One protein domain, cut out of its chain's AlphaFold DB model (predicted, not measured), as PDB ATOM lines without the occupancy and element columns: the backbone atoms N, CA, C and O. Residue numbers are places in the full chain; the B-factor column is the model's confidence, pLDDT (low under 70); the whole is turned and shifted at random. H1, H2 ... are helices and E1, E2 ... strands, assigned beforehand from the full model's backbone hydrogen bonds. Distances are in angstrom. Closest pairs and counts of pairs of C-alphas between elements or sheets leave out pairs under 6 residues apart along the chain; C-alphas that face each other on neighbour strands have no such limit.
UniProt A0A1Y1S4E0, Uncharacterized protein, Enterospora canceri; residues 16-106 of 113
ATOM      1  N   ILE A  16     190.696 123.110 203.261       59.94
ATOM      2  CA  ILE A  16     190.937 121.743 203.737       59.94
ATOM      3  C   ILE A  16     189.615 120.987 203.595       59.94
ATOM      4  O   ILE A  16     188.602 121.405 204.161       59.94
ATOM      5  N   ILE A  17     189.617 119.883 202.849       69.38
ATOM      6  CA  ILE A  17     188.428 119.043 202.723       69.38
ATOM      7  C   ILE A  17     188.287 118.203 203.995       69.38
ATOM      8  O   ILE A  17     189.161 117.408 204.333       69.38
ATOM      9  N   SER A  18     187.159 118.374 204.682       62.88
ATOM     10  CA  SER A  18     186.709 117.524 205.785       62.88
ATOM     11  C   SER A  18     185.494 116.734 205.300       62.88
ATOM     12  O   SER A  18     184.364 117.179 205.494       62.88
ATOM     13  N   ASP A  19     185.714 115.606 204.622       67.06
ATOM     14  CA  ASP A  19     184.645 114.702 204.179       67.06
ATOM     15  C   ASP A  19     184.741 113.315 204.850       67.06
ATOM     16  O   ASP A  19     185.760 112.949 205.442       67.06
ATOM     17  N   GLU A  20     183.650 112.549 204.769       73.12
ATOM     18  CA  GLU A  20     183.544 111.181 205.303       73.12
ATOM     19  C   GLU A  20     184.133 110.111 204.363       73.12
ATOM     20  O   GLU A  20     183.920 108.922 204.599       73.12
ATOM     21  N   LYS A  21     184.847 110.487 203.289       81.81
ATOM     22  CA  LYS A  21     185.435 109.494 202.379       81.81
ATOM     23  C   LYS A  21     186.479 108.659 203.104       81.81
ATOM     24  O   LYS A  21     187.208 109.166 203.961       81.81
ATOM     25  N   SER A  22     186.576 107.401 202.691       89.12
ATOM     26  CA  SER A  22     187.637 106.495 203.129       89.12
ATOM     27  C   SER A  22     189.016 107.038 202.753       89.12
ATOM     28  O   SER A  22     189.166 107.826 201.810       89.12
ATOM     29  N   PHE A  23     190.049 106.614 203.477       91.38
ATOM     30  CA  PHE A  23     191.419 107.021 203.174       91.38
ATOM     31  C   PHE A  23     191.817 106.626 201.746       91.38
ATOM     32  O   PHE A  23     192.393 107.442 201.021       91.38
ATOM     33  N   ASP A  24     191.440 105.421 201.309       91.19
ATOM     34  CA  ASP A  24     191.714 104.949 199.950       91.19
ATOM     35  C   ASP A  24     191.027 105.821 198.874       91.19
ATOM     36  O   ASP A  24     191.639 106.138 197.852       91.19
ATOM     37  N   GLU A  25     189.801 106.301 199.103       90.75
ATOM     38  CA  GLU A  25     189.136 107.236 198.180       90.75
ATOM     39  C   GLU A  25     189.827 108.604 198.126       90.75
ATOM     40  O   GLU A  25     189.950 109.194 197.049       90.75
ATOM     41  N   ARG A  26     190.303 109.119 199.269       90.12
ATOM     42  CA  ARG A  26     191.010 110.410 199.330       90.12
ATOM     43  C   ARG A  26     192.301 110.368 198.517       90.12
ATOM     44  O   ARG A  26     192.524 111.254 197.690       90.12
ATOM     45  N   VAL A  27     193.112 109.318 198.673       91.75
ATOM     46  CA  VAL A  27     194.401 109.210 197.963       91.75
ATOM     47  C   VAL A  27     194.238 108.968 196.461       91.75
ATOM     48  O   VAL A  27     195.108 109.372 195.691       91.75
ATOM     49  N   GLN A  28     193.129 108.362 196.022       90.44
ATOM     50  CA  GLN A  28     192.812 108.142 194.602       90.44
ATOM     51  C   GLN A  28     192.079 109.326 193.941       90.44
ATOM     52  O   GLN A  28     191.856 109.312 192.734       90.44
ATOM     53  N   SER A  29     191.708 110.364 194.696       86.75
ATOM     54  CA  SER A  29     190.856 111.466 194.212       86.75
ATOM     55  C   SER A  29     191.506 112.413 193.191       86.75
ATOM     56  O   SER A  29     190.838 113.310 192.681       86.75
ATOM     57  N   GLY A  30     192.808 112.264 192.931       84.12
ATOM     58  CA  GLY A  30     193.594 113.222 192.146       84.12
ATOM     59  C   GLY A  30     193.963 114.502 192.910       84.12
ATOM     60  O   GLY A  30     194.702 115.322 192.380       84.12
ATOM     61  N   LEU A  31     193.500 114.667 194.155       89.25
ATOM     62  CA  LEU A  31     193.918 115.751 195.044       89.25
ATOM     63  C   LEU A  31     195.125 115.339 195.889       89.25
ATOM     64  O   LEU A  31     195.388 114.152 196.109       89.25
ATOM     65  N   PHE A  32     195.834 116.335 196.417       92.19
ATOM     66  CA  PHE A  32     196.851 116.094 197.431       92.19
ATOM     67  C   PHE A  32     196.209 115.579 198.720       92.19
ATOM     68  O   PHE A  32     195.194 116.106 199.180       92.19
ATOM     69  N   SER A  33     196.835 114.578 199.329       94.00
ATOM     70  CA  SER A  33     196.548 114.143 200.694       94.00
ATOM     71  C   SER A  33     197.821 114.251 201.527       94.00
ATOM     72  O   SER A  33     198.741 113.450 201.367       94.00
ATOM     73  N   LEU A  34     197.881 115.258 202.396       94.19
ATOM     74  CA  LEU A  34     198.978 115.491 203.331       94.19
ATOM     75  C   LEU A  34     198.707 114.721 204.625       94.19
ATOM     76  O   LEU A  34     197.793 115.062 205.379       94.19
ATOM     77  N   VAL A  35     199.504 113.687 204.883       94.75
ATOM     78  CA  VAL A  35     199.394 112.822 206.063       94.75
ATOM     79  C   VAL A  35     200.394 113.279 207.123       94.75
ATOM     80  O   VAL A  35     201.577 113.464 206.832       94.75
ATOM     81  N   TYR A  36     199.933 113.474 208.358       94.25
ATOM     82  CA  TYR A  36     200.754 113.987 209.456       94.25
ATOM     83  C   TYR A  36     200.357 113.387 210.811       94.25
ATOM     84  O   TYR A  36     199.216 112.977 211.014       94.25
ATOM     85  N   TYR A  37     201.284 113.390 211.772       91.12
ATOM     86  CA  TYR A  37     201.053 112.846 213.111       91.12
ATOM     87  C   TYR A  37     200.672 113.922 214.144       91.12
ATOM     88  O   TYR A  37     201.506 114.745 214.526       91.12
ATOM     89  N   ASN A  38     199.432 113.881 214.654       85.31
ATOM     90  CA  ASN A  38     198.894 114.652 215.791       85.31
ATOM     91  C   ASN A  38     198.897 116.182 215.629       85.31
ATOM     92  O   ASN A  38     197.844 116.810 215.495       85.31
ATOM     93  N   LYS A  39     200.077 116.814 215.665       81.62
ATOM     94  CA  LYS A  39     200.247 118.262 215.498       81.62
ATOM     95  C   LYS A  39     201.126 118.545 214.292       81.62
ATOM     96  O   LYS A  39     202.264 118.097 214.219       81.62
ATOM     97  N   CYS A  40     200.612 119.367 213.384       76.38
ATOM     98  CA  CYS A  40     201.355 119.828 212.219       76.38
ATOM     99  C   CYS A  40     202.501 120.763 212.660       76.38
ATOM    100  O   CYS A  40     202.284 121.931 213.006       76.38
ATOM    101  N   GLY A  41     203.718 120.212 212.720       80.62
ATOM    102  CA  GLY A  41     204.961 120.939 212.991       80.62
ATOM    103  C   GLY A  41     205.419 121.803 211.808       80.62
ATOM    104  O   GLY A  41     204.718 121.908 210.805       80.62
ATOM    105  N   HIS A  42     206.605 122.417 211.916       84.62
ATOM    106  CA  HIS A  42     207.142 123.338 210.899       84.62
ATOM    107  C   HIS A  42     207.129 122.736 209.488       84.62
ATOM    108  O   HIS A  42     206.482 123.286 208.604       84.62
ATOM    109  N   LYS A  43     207.733 121.551 209.336       83.56
ATOM    110  CA  LYS A  43     207.755 120.761 208.098       83.56
ATOM    111  C   LYS A  43     206.353 120.624 207.478       83.56
ATOM    112  O   LYS A  43     206.095 121.094 206.373       83.56
ATOM    113  N   CYS A  44     205.411 120.060 208.232       87.25
ATOM    114  CA  CYS A  44     204.030 119.877 207.777       87.25
ATOM    115  C   CYS A  44     203.374 121.195 207.323       87.25
ATOM    116  O   CYS A  44     202.711 121.210 206.290       87.25
ATOM    117  N   LYS A  45     203.605 122.312 208.029       87.94
ATOM    118  CA  LYS A  45     203.056 123.625 207.649       87.94
ATOM    119  C   LYS A  45     203.637 124.169 206.345       87.94
ATOM    120  O   LYS A  45     202.911 124.803 205.589       87.94
ATOM    121  N   GLU A  46     204.919 123.945 206.075       87.19
ATOM    122  CA  GLU A  46     205.540 124.359 204.810       87.19
ATOM    123  C   GLU A  46     204.883 123.650 203.623       87.19
ATOM    124  O   GLU A  46     204.464 124.310 202.672       87.19
ATOM    125  N   LEU A  47     204.696 122.329 203.722       88.44
ATOM    126  CA  LEU A  47     203.991 121.551 202.698       88.44
ATOM    127  C   LEU A  47     202.524 121.959 202.590       88.44
ATOM    128  O   LEU A  47     202.010 122.093 201.487       88.44
ATOM    129  N   GLN A  48     201.864 122.203 203.720       88.56
ATOM    130  CA  GLN A  48     200.487 122.681 203.754       88.56
ATOM    131  C   GLN A  48     200.326 123.994 202.971       88.56
ATOM    132  O   GLN A  48     199.384 124.140 202.195       88.56
ATOM    133  N   ASN A  49     201.255 124.933 203.153       85.56
ATOM    134  CA  ASN A  49     201.257 126.208 202.442       85.56
ATOM    135  C   ASN A  49     201.571 126.031 200.953       85.56
ATOM    136  O   ASN A  49     200.904 126.646 200.127       85.56
ATOM    137  N   ALA A  50     202.553 125.191 200.610       84.19
ATOM    138  CA  ALA A  50     202.897 124.903 199.219       84.19
ATOM    139  C   ALA A  50     201.705 124.274 198.479       84.19
ATOM    140  O   ALA A  50     201.236 124.816 197.483       84.19
ATOM    141  N   ILE A  51     201.142 123.194 199.029       87.38
ATOM    142  CA  ILE A  51     199.960 122.519 198.483       87.38
ATOM    143  C   ILE A  51     198.768 123.473 198.415       87.38
ATOM    144  O   ILE A  51     198.053 123.462 197.421       87.38
ATOM    145  N   GLY A  52     198.541 124.291 199.444       82.00
ATOM    146  CA  GLY A  52     197.441 125.254 199.464       82.00
ATOM    147  C   GLY A  52     197.599 126.392 198.453       82.00
ATOM    148  O   GLY A  52     196.601 126.943 198.009       82.00
ATOM    149  N   TYR A  53     198.829 126.742 198.070       78.75
ATOM    150  CA  TYR A  53     199.079 127.717 197.008       78.75
ATOM    151  C   TYR A  53     198.754 127.147 195.620       78.75
ATOM    152  O   TYR A  53     198.216 127.856 194.774       78.75
ATOM    153  N   ILE A  54     199.073 125.870 195.406       76.75
ATOM    154  CA  ILE A  54     198.980 125.194 194.105       76.75
ATOM    155  C   ILE A  54     197.587 124.605 193.887       76.75
ATOM    156  O   ILE A  54     196.931 124.842 192.878       76.75
ATOM    157  N   SER A  55     197.110 123.848 194.869       72.56
ATOM    158  CA  SER A  55     195.796 123.226 194.846       72.56
ATOM    159  C   SER A  55     194.818 124.066 195.657       72.56
ATOM    160  O   SER A  55     195.015 124.342 196.841       72.56
ATOM    161  N   GLN A  56     193.708 124.440 195.025       69.81
ATOM    162  CA  GLN A  56     192.612 125.131 195.707       69.81
ATOM    163  C   GLN A  56     192.013 124.282 196.846       69.81
ATOM    164  O   GLN A  56     191.336 124.807 197.730       69.81
ATOM    165  N   SER A  57     192.227 122.961 196.843       82.81
ATOM    166  CA  SER A  57     191.734 122.047 197.875       82.81
ATOM    167  C   SER A  57     192.620 120.808 198.006       82.81
ATOM    168  O   SER A  57     193.074 120.253 197.007       82.81
ATOM    169  N   TYR A  58     192.810 120.346 199.242       89.56
ATOM    170  CA  TYR A  58     193.565 119.134 199.574       89.56
ATOM    171  C   TYR A  58     193.013 118.479 200.849       89.56
ATOM    172  O   TYR A  58     192.300 119.106 201.640       89.56
ATOM    173  N   TYR A  59     193.363 117.210 201.055       91.44
ATOM    174  CA  TYR A  59     193.058 116.459 202.269       91.44
ATOM    175  C   TYR A  59     194.195 116.605 203.283       91.44
ATOM    176  O   TYR A  59     195.360 116.380 202.956       91.44
ATOM    177  N   LEU A  60     193.863 116.950 204.527       91.81
ATOM    178  CA  LEU A  60     194.802 116.964 205.649       91.81
ATOM    179  C   LEU A  60     194.434 115.824 206.602       91.81
ATOM    180  O   LEU A  60     193.381 115.862 207.234       91.81
ATOM    181  N   VAL A  61     195.287 114.806 206.687       92.56
ATOM    182  CA  VAL A  61     194.979 113.543 207.370       92.56
ATOM    183  C   VAL A  61     195.829 113.401 208.629       92.56
ATOM    184  O   VAL A  61     197.042 113.214 208.552       92.56
ATOM    185  N   ASP A  62     195.179 113.479 209.790       92.69
ATOM    186  CA  ASP A  62     195.803 113.248 211.097       92.69
ATOM    187  C   ASP A  62     195.785 111.758 211.437       92.69
ATOM    188  O   ASP A  62     194.770 111.225 211.894       92.69
ATOM    189  N   ILE A  63     196.919 111.083 211.274       92.50
ATOM    190  CA  ILE A  63     197.020 109.645 211.545       92.50
ATOM    191  C   ILE A  63     196.809 109.288 213.026       92.50
ATOM    192  O   ILE A  63     196.445 108.160 213.344       92.50
ATOM    193  N   SER A  64     196.921 110.246 213.954       91.12
ATOM    194  CA  SER A  64     196.566 109.980 215.357       91.12
ATOM    195  C   SER A  64     195.055 109.824 215.586       91.12
ATOM    196  O   SER A  64     194.638 109.373 216.653       91.12
ATOM    197  N   LYS A  65     194.232 110.204 214.599       91.38
ATOM    198  CA  LYS A  65     192.763 110.186 214.664       91.38
ATOM    199  C   LYS A  65     192.117 109.337 213.568       91.38
ATOM    200  O   LYS A  65     190.967 108.942 213.731       91.38
ATOM    201  N   ASP A  66     192.829 109.067 212.478       91.88
ATOM    202  CA  ASP A  66     192.336 108.308 211.328       91.88
ATOM    203  C   ASP A  66     192.909 106.878 211.334       91.88
ATOM    204  O   ASP A  66     194.052 106.636 210.943       91.88
ATOM    205  N   ILE A  67     192.111 105.920 211.827       92.00
ATOM    206  CA  ILE A  67     192.510 104.510 212.001       92.00
ATOM    207  C   ILE A  67     192.797 103.834 210.653       92.00
ATOM    208  O   ILE A  67     193.678 102.978 210.571       92.00
ATOM    209  N   GLU A  68     192.068 104.200 209.599       93.12
ATOM    210  CA  GLU A  68     192.260 103.622 208.268       93.12
ATOM    211  C   GLU A  68     193.592 104.089 207.676       93.12
ATOM    212  O   GLU A  68     194.404 103.265 207.243       93.12
ATOM    213  N   ALA A  69     193.866 105.395 207.757       93.81
ATOM    214  CA  ALA A  69     195.156 105.953 207.369       93.81
ATOM    215  C   ALA A  69     196.303 105.333 208.184       93.81
ATOM    216  O   ALA A  69     197.317 104.939 207.605       93.81
ATOM    217  N   ALA A  70     196.121 105.161 209.502       93.75
ATOM    218  CA  ALA A  70     197.065 104.464 210.379       93.75
ATOM    219  C   ALA A  70     197.377 103.045 209.908       93.75
ATOM    220  O   ALA A  70     198.541 102.679 209.739       93.75
ATOM    221  N   GLY A  71     196.338 102.255 209.635       94.06
ATOM    222  CA  GLY A  71     196.488 100.899 209.118       94.06
ATOM    223  C   GLY A  71     197.248 100.864 207.792       94.06
ATOM    224  O   GLY A  71     198.120 100.013 207.601       94.06
ATOM    225  N   LYS A  72     196.972 101.819 206.897       93.44
ATOM    226  CA  LYS A  72     197.652 101.909 205.603       93.44
ATOM    227  C   LYS A  72     199.125 102.296 205.749       93.44
ATOM    228  O   LYS A  72     199.960 101.643 205.127       93.44
ATOM    229  N   MET A  73     199.470 103.282 206.580       94.62
ATOM    230  CA  MET A  73     200.876 103.669 206.794       94.62
ATOM    231  C   MET A  73     201.677 102.532 207.438       94.62
ATOM    232  O   MET A  73     202.763 102.206 206.963       94.62
ATOM    233  N   ASN A  74     201.086 101.827 208.408       93.56
ATOM    234  CA  ASN A  74     201.699 100.641 209.005       93.56
ATOM    235  C   ASN A  74     201.976  99.547 207.959       93.56
ATOM    236  O   ASN A  74     202.999  98.870 208.033       93.56
ATOM    237  N   SER A  75     201.103  99.382 206.955       93.38
ATOM    238  CA  SER A  75     201.328  98.425 205.857       93.38
ATOM    239  C   SER A  75     202.503  98.802 204.945       93.38
ATOM    240  O   SER A  75     203.096  97.925 204.320       93.38
ATOM    241  N   TYR A  76     202.876 100.086 204.910       91.56
ATOM    242  CA  TYR A  76     204.091 100.582 204.259       91.56
ATOM    243  C   TYR A  76     205.328 100.535 205.171       91.56
ATOM    244  O   TYR A  76     206.411 100.911 204.735       91.56
ATOM    245  N   GLY A  77     205.189 100.044 206.407       93.31
ATOM    246  CA  GLY A  77     206.275  99.951 207.383       93.31
ATOM    247  C   GLY A  77     206.524 101.232 208.180       93.31
ATOM    248  O   GLY A  77     207.508 101.287 208.906       93.31
ATOM    249  N   ILE A  78     205.639 102.223 208.066       91.94
ATOM    250  CA  ILE A  78     205.788 103.535 208.694       91.94
ATOM    251  C   ILE A  78     205.006 103.542 209.996       91.94
ATOM    252  O   ILE A  78     203.776 103.453 209.993       91.94
ATOM    253  N   MET A  79     205.726 103.647 211.105       87.19
ATOM    254  CA  MET A  79     205.164 103.557 212.455       87.19
ATOM    255  C   MET A  79     205.658 104.691 213.352       87.19
ATOM    256  O   MET A  79     204.983 105.033 214.327       87.19
ATOM    257  N   ASP A  80     206.797 105.300 213.015       88.88
ATOM    258  CA  ASP A  80     207.427 106.319 213.834       88.88
ATOM    259  C   ASP A  80     206.913 107.712 213.463       88.88
ATOM    260  O   ASP A  80     206.798 108.101 212.301       88.88
ATOM    261  N   ALA A  81     206.617 108.519 214.484       86.12
ATOM    262  CA  ALA A  81     206.094 109.871 214.295       86.12
ATOM    263  C   ALA A  81     207.065 110.799 213.531       86.12
ATOM    264  O   ALA A  81     206.626 111.792 212.949       86.12
ATOM    265  N   GLU A  82     208.365 110.491 213.541       88.31
ATOM    266  CA  GLU A  82     209.420 111.262 212.870       88.31
ATOM    267  C   GLU A  82     209.437 111.072 211.348       88.31
ATOM    268  O   GLU A  82     209.976 111.921 210.639       88.31
ATOM    269  N   GLU A  83     208.817 110.001 210.848       89.94
ATOM    270  CA  GLU A  83     208.712 109.714 209.414       89.94
ATOM    271  C   GLU A  83     207.694 110.637 208.718       89.94
ATOM    272  O   GLU A  83     207.686 110.764 207.498       89.94
ATOM    273  N   TYR A  84     206.839 111.323 209.483       91.44
ATOM    274  CA  TYR A  84     205.862 112.283 208.969       91.44
ATOM    275  C   TYR A  84     206.470 113.692 208.825       91.44
ATOM    276  O   TYR A  84     207.327 114.093 209.618       91.44
ATOM    277  N   PRO A  85     205.967 114.536 207.902       94.25
ATOM    278  CA  PRO A  85     204.784 114.354 207.054       94.25
ATOM    279  C   PRO A  85     205.056 113.615 205.738       94.25
ATOM    280  O   PRO A  85     206.170 113.626 205.231       94.25
ATOM    281  N   MET A  86     203.992 113.068 205.147       94.81
ATOM    282  CA  MET A  86     204.021 112.360 203.862       94.81
ATOM    283  C   MET A  86     202.913 112.848 202.942       94.81
ATOM    284  O   MET A  86     201.915 113.409 203.404       94.81
ATOM    285  N   ILE A  87     203.060 112.619 201.638       94.25
ATOM    286  CA  ILE A  87     202.087 113.077 200.643       94.25
ATOM    287  C   ILE A  87     201.609 111.914 199.781       94.25
ATOM    288  O   ILE A  87     202.395 111.084 199.330       94.25
ATOM    289  N   PHE A  88     200.308 111.904 199.500       94.69
ATOM    290  CA  PHE A  88     199.749 111.195 198.358       94.69
ATOM    291  C   PHE A  88     199.250 112.189 197.320       94.69
ATOM    292  O   PHE A  88     198.678 113.221 197.669       94.69
ATOM    293  N   TYR A  89     199.435 111.858 196.050       92.25
ATOM    294  CA  TYR A  89     198.852 112.602 194.942       92.25
ATOM    295  C   TYR A  89     198.538 111.643 193.800       92.25
ATOM    296  O   TYR A  89     199.412 110.896 193.360       92.25
ATOM    297  N   ASN A  90     197.283 111.640 193.347       89.00
ATOM    298  CA  ASN A  90     196.806 110.777 192.262       89.00
ATOM    299  C   ASN A  90     197.182 109.288 192.454       89.00
ATOM    300  O   ASN A  90     197.767 108.647 191.582       89.00
ATOM    301  N   GLY A  91     196.938 108.760 193.657       90.19
ATOM    302  CA  GLY A  91     197.250 107.381 194.043       90.19
ATOM    303  C   GLY A  91     198.735 107.093 194.287       90.19
ATOM    304  O   GLY A  91     199.068 106.015 194.781       90.19
ATOM    305  N   LYS A  92     199.636 108.034 193.983       92.88
ATOM    306  CA  LYS A  92     201.073 107.882 194.205       92.88
ATOM    307  C   LYS A  92     201.464 108.294 195.615       92.88
ATOM    308  O   LYS A  92     200.972 109.296 196.124       92.88
ATOM    309  N   PHE A  93     202.371 107.527 196.210       94.12
ATOM    310  CA  PHE A  93     202.883 107.741 197.556       94.12
ATOM    311  C   PHE A  93     204.274 108.386 197.541       94.12
ATOM    312  O   PHE A  93     205.176 107.902 196.855       94.12
ATOM    313  N   PHE A  94     204.443 109.446 198.328       94.06
ATOM    314  CA  PHE A  94     205.691 110.173 198.535       94.06
ATOM    315  C   PHE A  94     206.052 110.132 200.033       94.06
ATOM    316  O   PHE A  94     205.578 110.984 200.793       94.06
ATOM    317  N   PRO A  95     206.846 109.130 200.468       91.56
ATOM    318  CA  PRO A  95     207.206 108.946 201.876       91.56
ATOM    319  C   PRO A  95     208.167 110.022 202.388       91.56
ATOM    320  O   PRO A  95     208.090 110.392 203.550       91.56
ATOM    321  N   ASP A  96     209.032 110.554 201.519       91.06
ATOM    322  CA  ASP A  96     209.852 111.728 201.814       91.06
ATOM    323  C   ASP A  96     209.534 112.844 200.808       91.06
ATOM    324  O   ASP A  96     210.095 112.886 199.706       91.06
ATOM    325  N   PRO A  97     208.584 113.733 201.134       89.25
ATOM    326  CA  PRO A  97     208.203 114.810 200.236       89.25
ATOM    327  C   PRO A  97     209.301 115.865 200.037       89.25
ATOM    328  O   PRO A  97     209.229 116.600 199.060       89.25
ATOM    329  N   TYR A  98     210.317 115.949 200.905       86.25
ATOM    330  CA  TYR A  98     211.386 116.954 200.783       86.25
ATOM    331  C   TYR A  98     212.526 116.505 199.874       86.25
ATOM    332  O   TYR A  98     213.253 117.340 199.341       86.25
ATOM    333  N   GLU A  99     212.692 115.195 199.704       87.56
ATOM    334  CA  GLU A  99     213.724 114.619 198.836       87.56
ATOM    335  C   GLU A  99     213.174 114.159 197.471       87.56
ATOM    336  O   GLU A  99     213.919 113.712 196.591       87.56
ATOM    337  N   SER A 100     211.863 114.291 197.253       87.75
ATOM    338  CA  SER A 100     211.202 113.851 196.027       87.75
ATOM    339  C   SER A 100     211.271 114.901 194.915       87.75
ATOM    340  O   SER A 100     210.389 115.746 194.774       87.75
ATOM    341  N   LYS A 101     212.251 114.751 194.013       86.25
ATOM    342  CA  LYS A 101     212.355 115.561 192.778       86.25
ATOM    343  C   LYS A 101     211.093 115.539 191.916       86.25
ATOM    344  O   LYS A 101     210.828 116.473 191.168       86.25
ATOM    345  N   GLU A 102     210.358 114.433 191.947       88.44
ATOM    346  CA  GLU A 102     209.109 114.310 191.203       88.44
ATOM    347  C   GLU A 102     207.993 115.126 191.850       88.44
ATOM    348  O   GLU A 102     207.248 115.803 191.148       88.44
ATOM    349  N   LEU A 103     207.898 115.099 193.182       85.06
ATOM    350  CA  LEU A 103     206.945 115.940 193.892       85.06
ATOM    351  C   LEU A 103     207.291 117.415 193.696       85.06
ATOM    352  O   LEU A 103     206.387 118.195 193.420       85.06
ATOM    353  N   ASP A 104     208.577 117.777 193.744       82.62
ATOM    354  CA  ASP A 104     209.032 119.128 193.409       82.62
ATOM    355  C   ASP A 104     208.529 119.538 192.027       82.62
ATOM    356  O   ASP A 104     207.974 120.616 191.870       82.62
ATOM    357  N   GLN A 105     208.666 118.673 191.019       82.62
ATOM    358  CA  GLN A 105     208.151 118.956 189.680       82.62
ATOM    359  C   GLN A 105     206.638 119.134 189.674       82.62
ATOM    360  O   GLN A 105     206.177 120.092 189.079       82.62
ATOM    361  N   ILE A 106     205.860 118.279 190.337       83.56
ATOM    362  CA  ILE A 106     204.397 118.436 190.406       83.56
ATOM    363  C   ILE A 106     204.039 119.772 191.074       83.56
ATOM    364  O   ILE A 106     203.218 120.526 190.554       83.56
TER     365      ILE A 106
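This is residues 16 to 106 of the 113 residues of an uncharacterized protein of Enterospora canceri (UniProt A0A1Y1S4E0). A twisted sheet of four short strands forms the core, with the long helix H2 along one face and the short helix H1 over the opposite face. The short helices H3 and H4 only graze this sheet, and their centres are the farthest from the mean of the C-alphas. The printed part has 91 residues, with four named helices and four named strands in the order H1 E1 H2 E2 H3 E3 E4 H4; the sheet's order is E2 E1 E3 E4, mixed, and the class is mixed, helices and strands. The whole is compact and rounded, with a radius of gyration of the C-alphas of 11.9 A and spans of 29 by 27 by 22 A.

After residues 16 to 22, H1 takes residues 23 to 28, beginning at C-alpha 23 (191.419, 107.021, 203.174). E1 is residues 32 to 36, 12.8 A long. H2, residues 42 to 54, is the longest helix by residues and 18.8 A long, beginning at C-alpha 42 (207.142, 123.338, 210.899). E2 is residues 57 to 62, 16.4 A. H3 is residues 67 to 75, 12.4 A. E3 is residues 86 to 89, 10.3 A, and E4 is residues 92 to 94. H4, residues 101 to 106, ends at C-alpha 106 (204.397, 118.436, 190.406).

Residues 16 to 17 make a short parallel pairing with residues 58 to 59 of E2, an edge strand. E2 and E1 are parallel neighbours at 22 degrees, with N 59 and O 32 2.8 A apart, within hydrogen-bond range. E1, H2 and E2 form a strand-helix-strand unit, two parallel neighbour strands with a helix between, and its crossover is right-handed. E1 and E3 are antiparallel at 163 degrees, with N 33 and O 88 at 2.8 A. E3 and E4 form an antiparallel hairpin at 157 degrees, with N 94 and O 87 at 2.8 A. H1 is on the sheet at a height of 8.4 A, and its closest C-alphas to E3 are those of Val 27 and Phe 88, 5.7 A apart. H2 is on the opposite face at a height of 9.4 A, and runs along the strands at 12 degrees to E1 on the local plane; the C-alphas of Tyr 36 and Cys 44 are the closest to E1, 6.9 A apart. H3 grazes the sheet with its residues 69 to 73, and H4 with its residues 102 to 106. H1 and H3 are close but not clearly touching, with C-alphas 23 and 69 5.7 A apart, their closest. In H1, H2, H3 and H4 every O i to N i+4 pair is within hydrogen-bond range.

The C-alphas of Glu 20 and Lys 101 are the two farthest apart, at 31.7 A. The printed part has no cut and no long link. The mean pLDDT of the printed part is 87.6, and residues 16 to 19 and 56 are under 70.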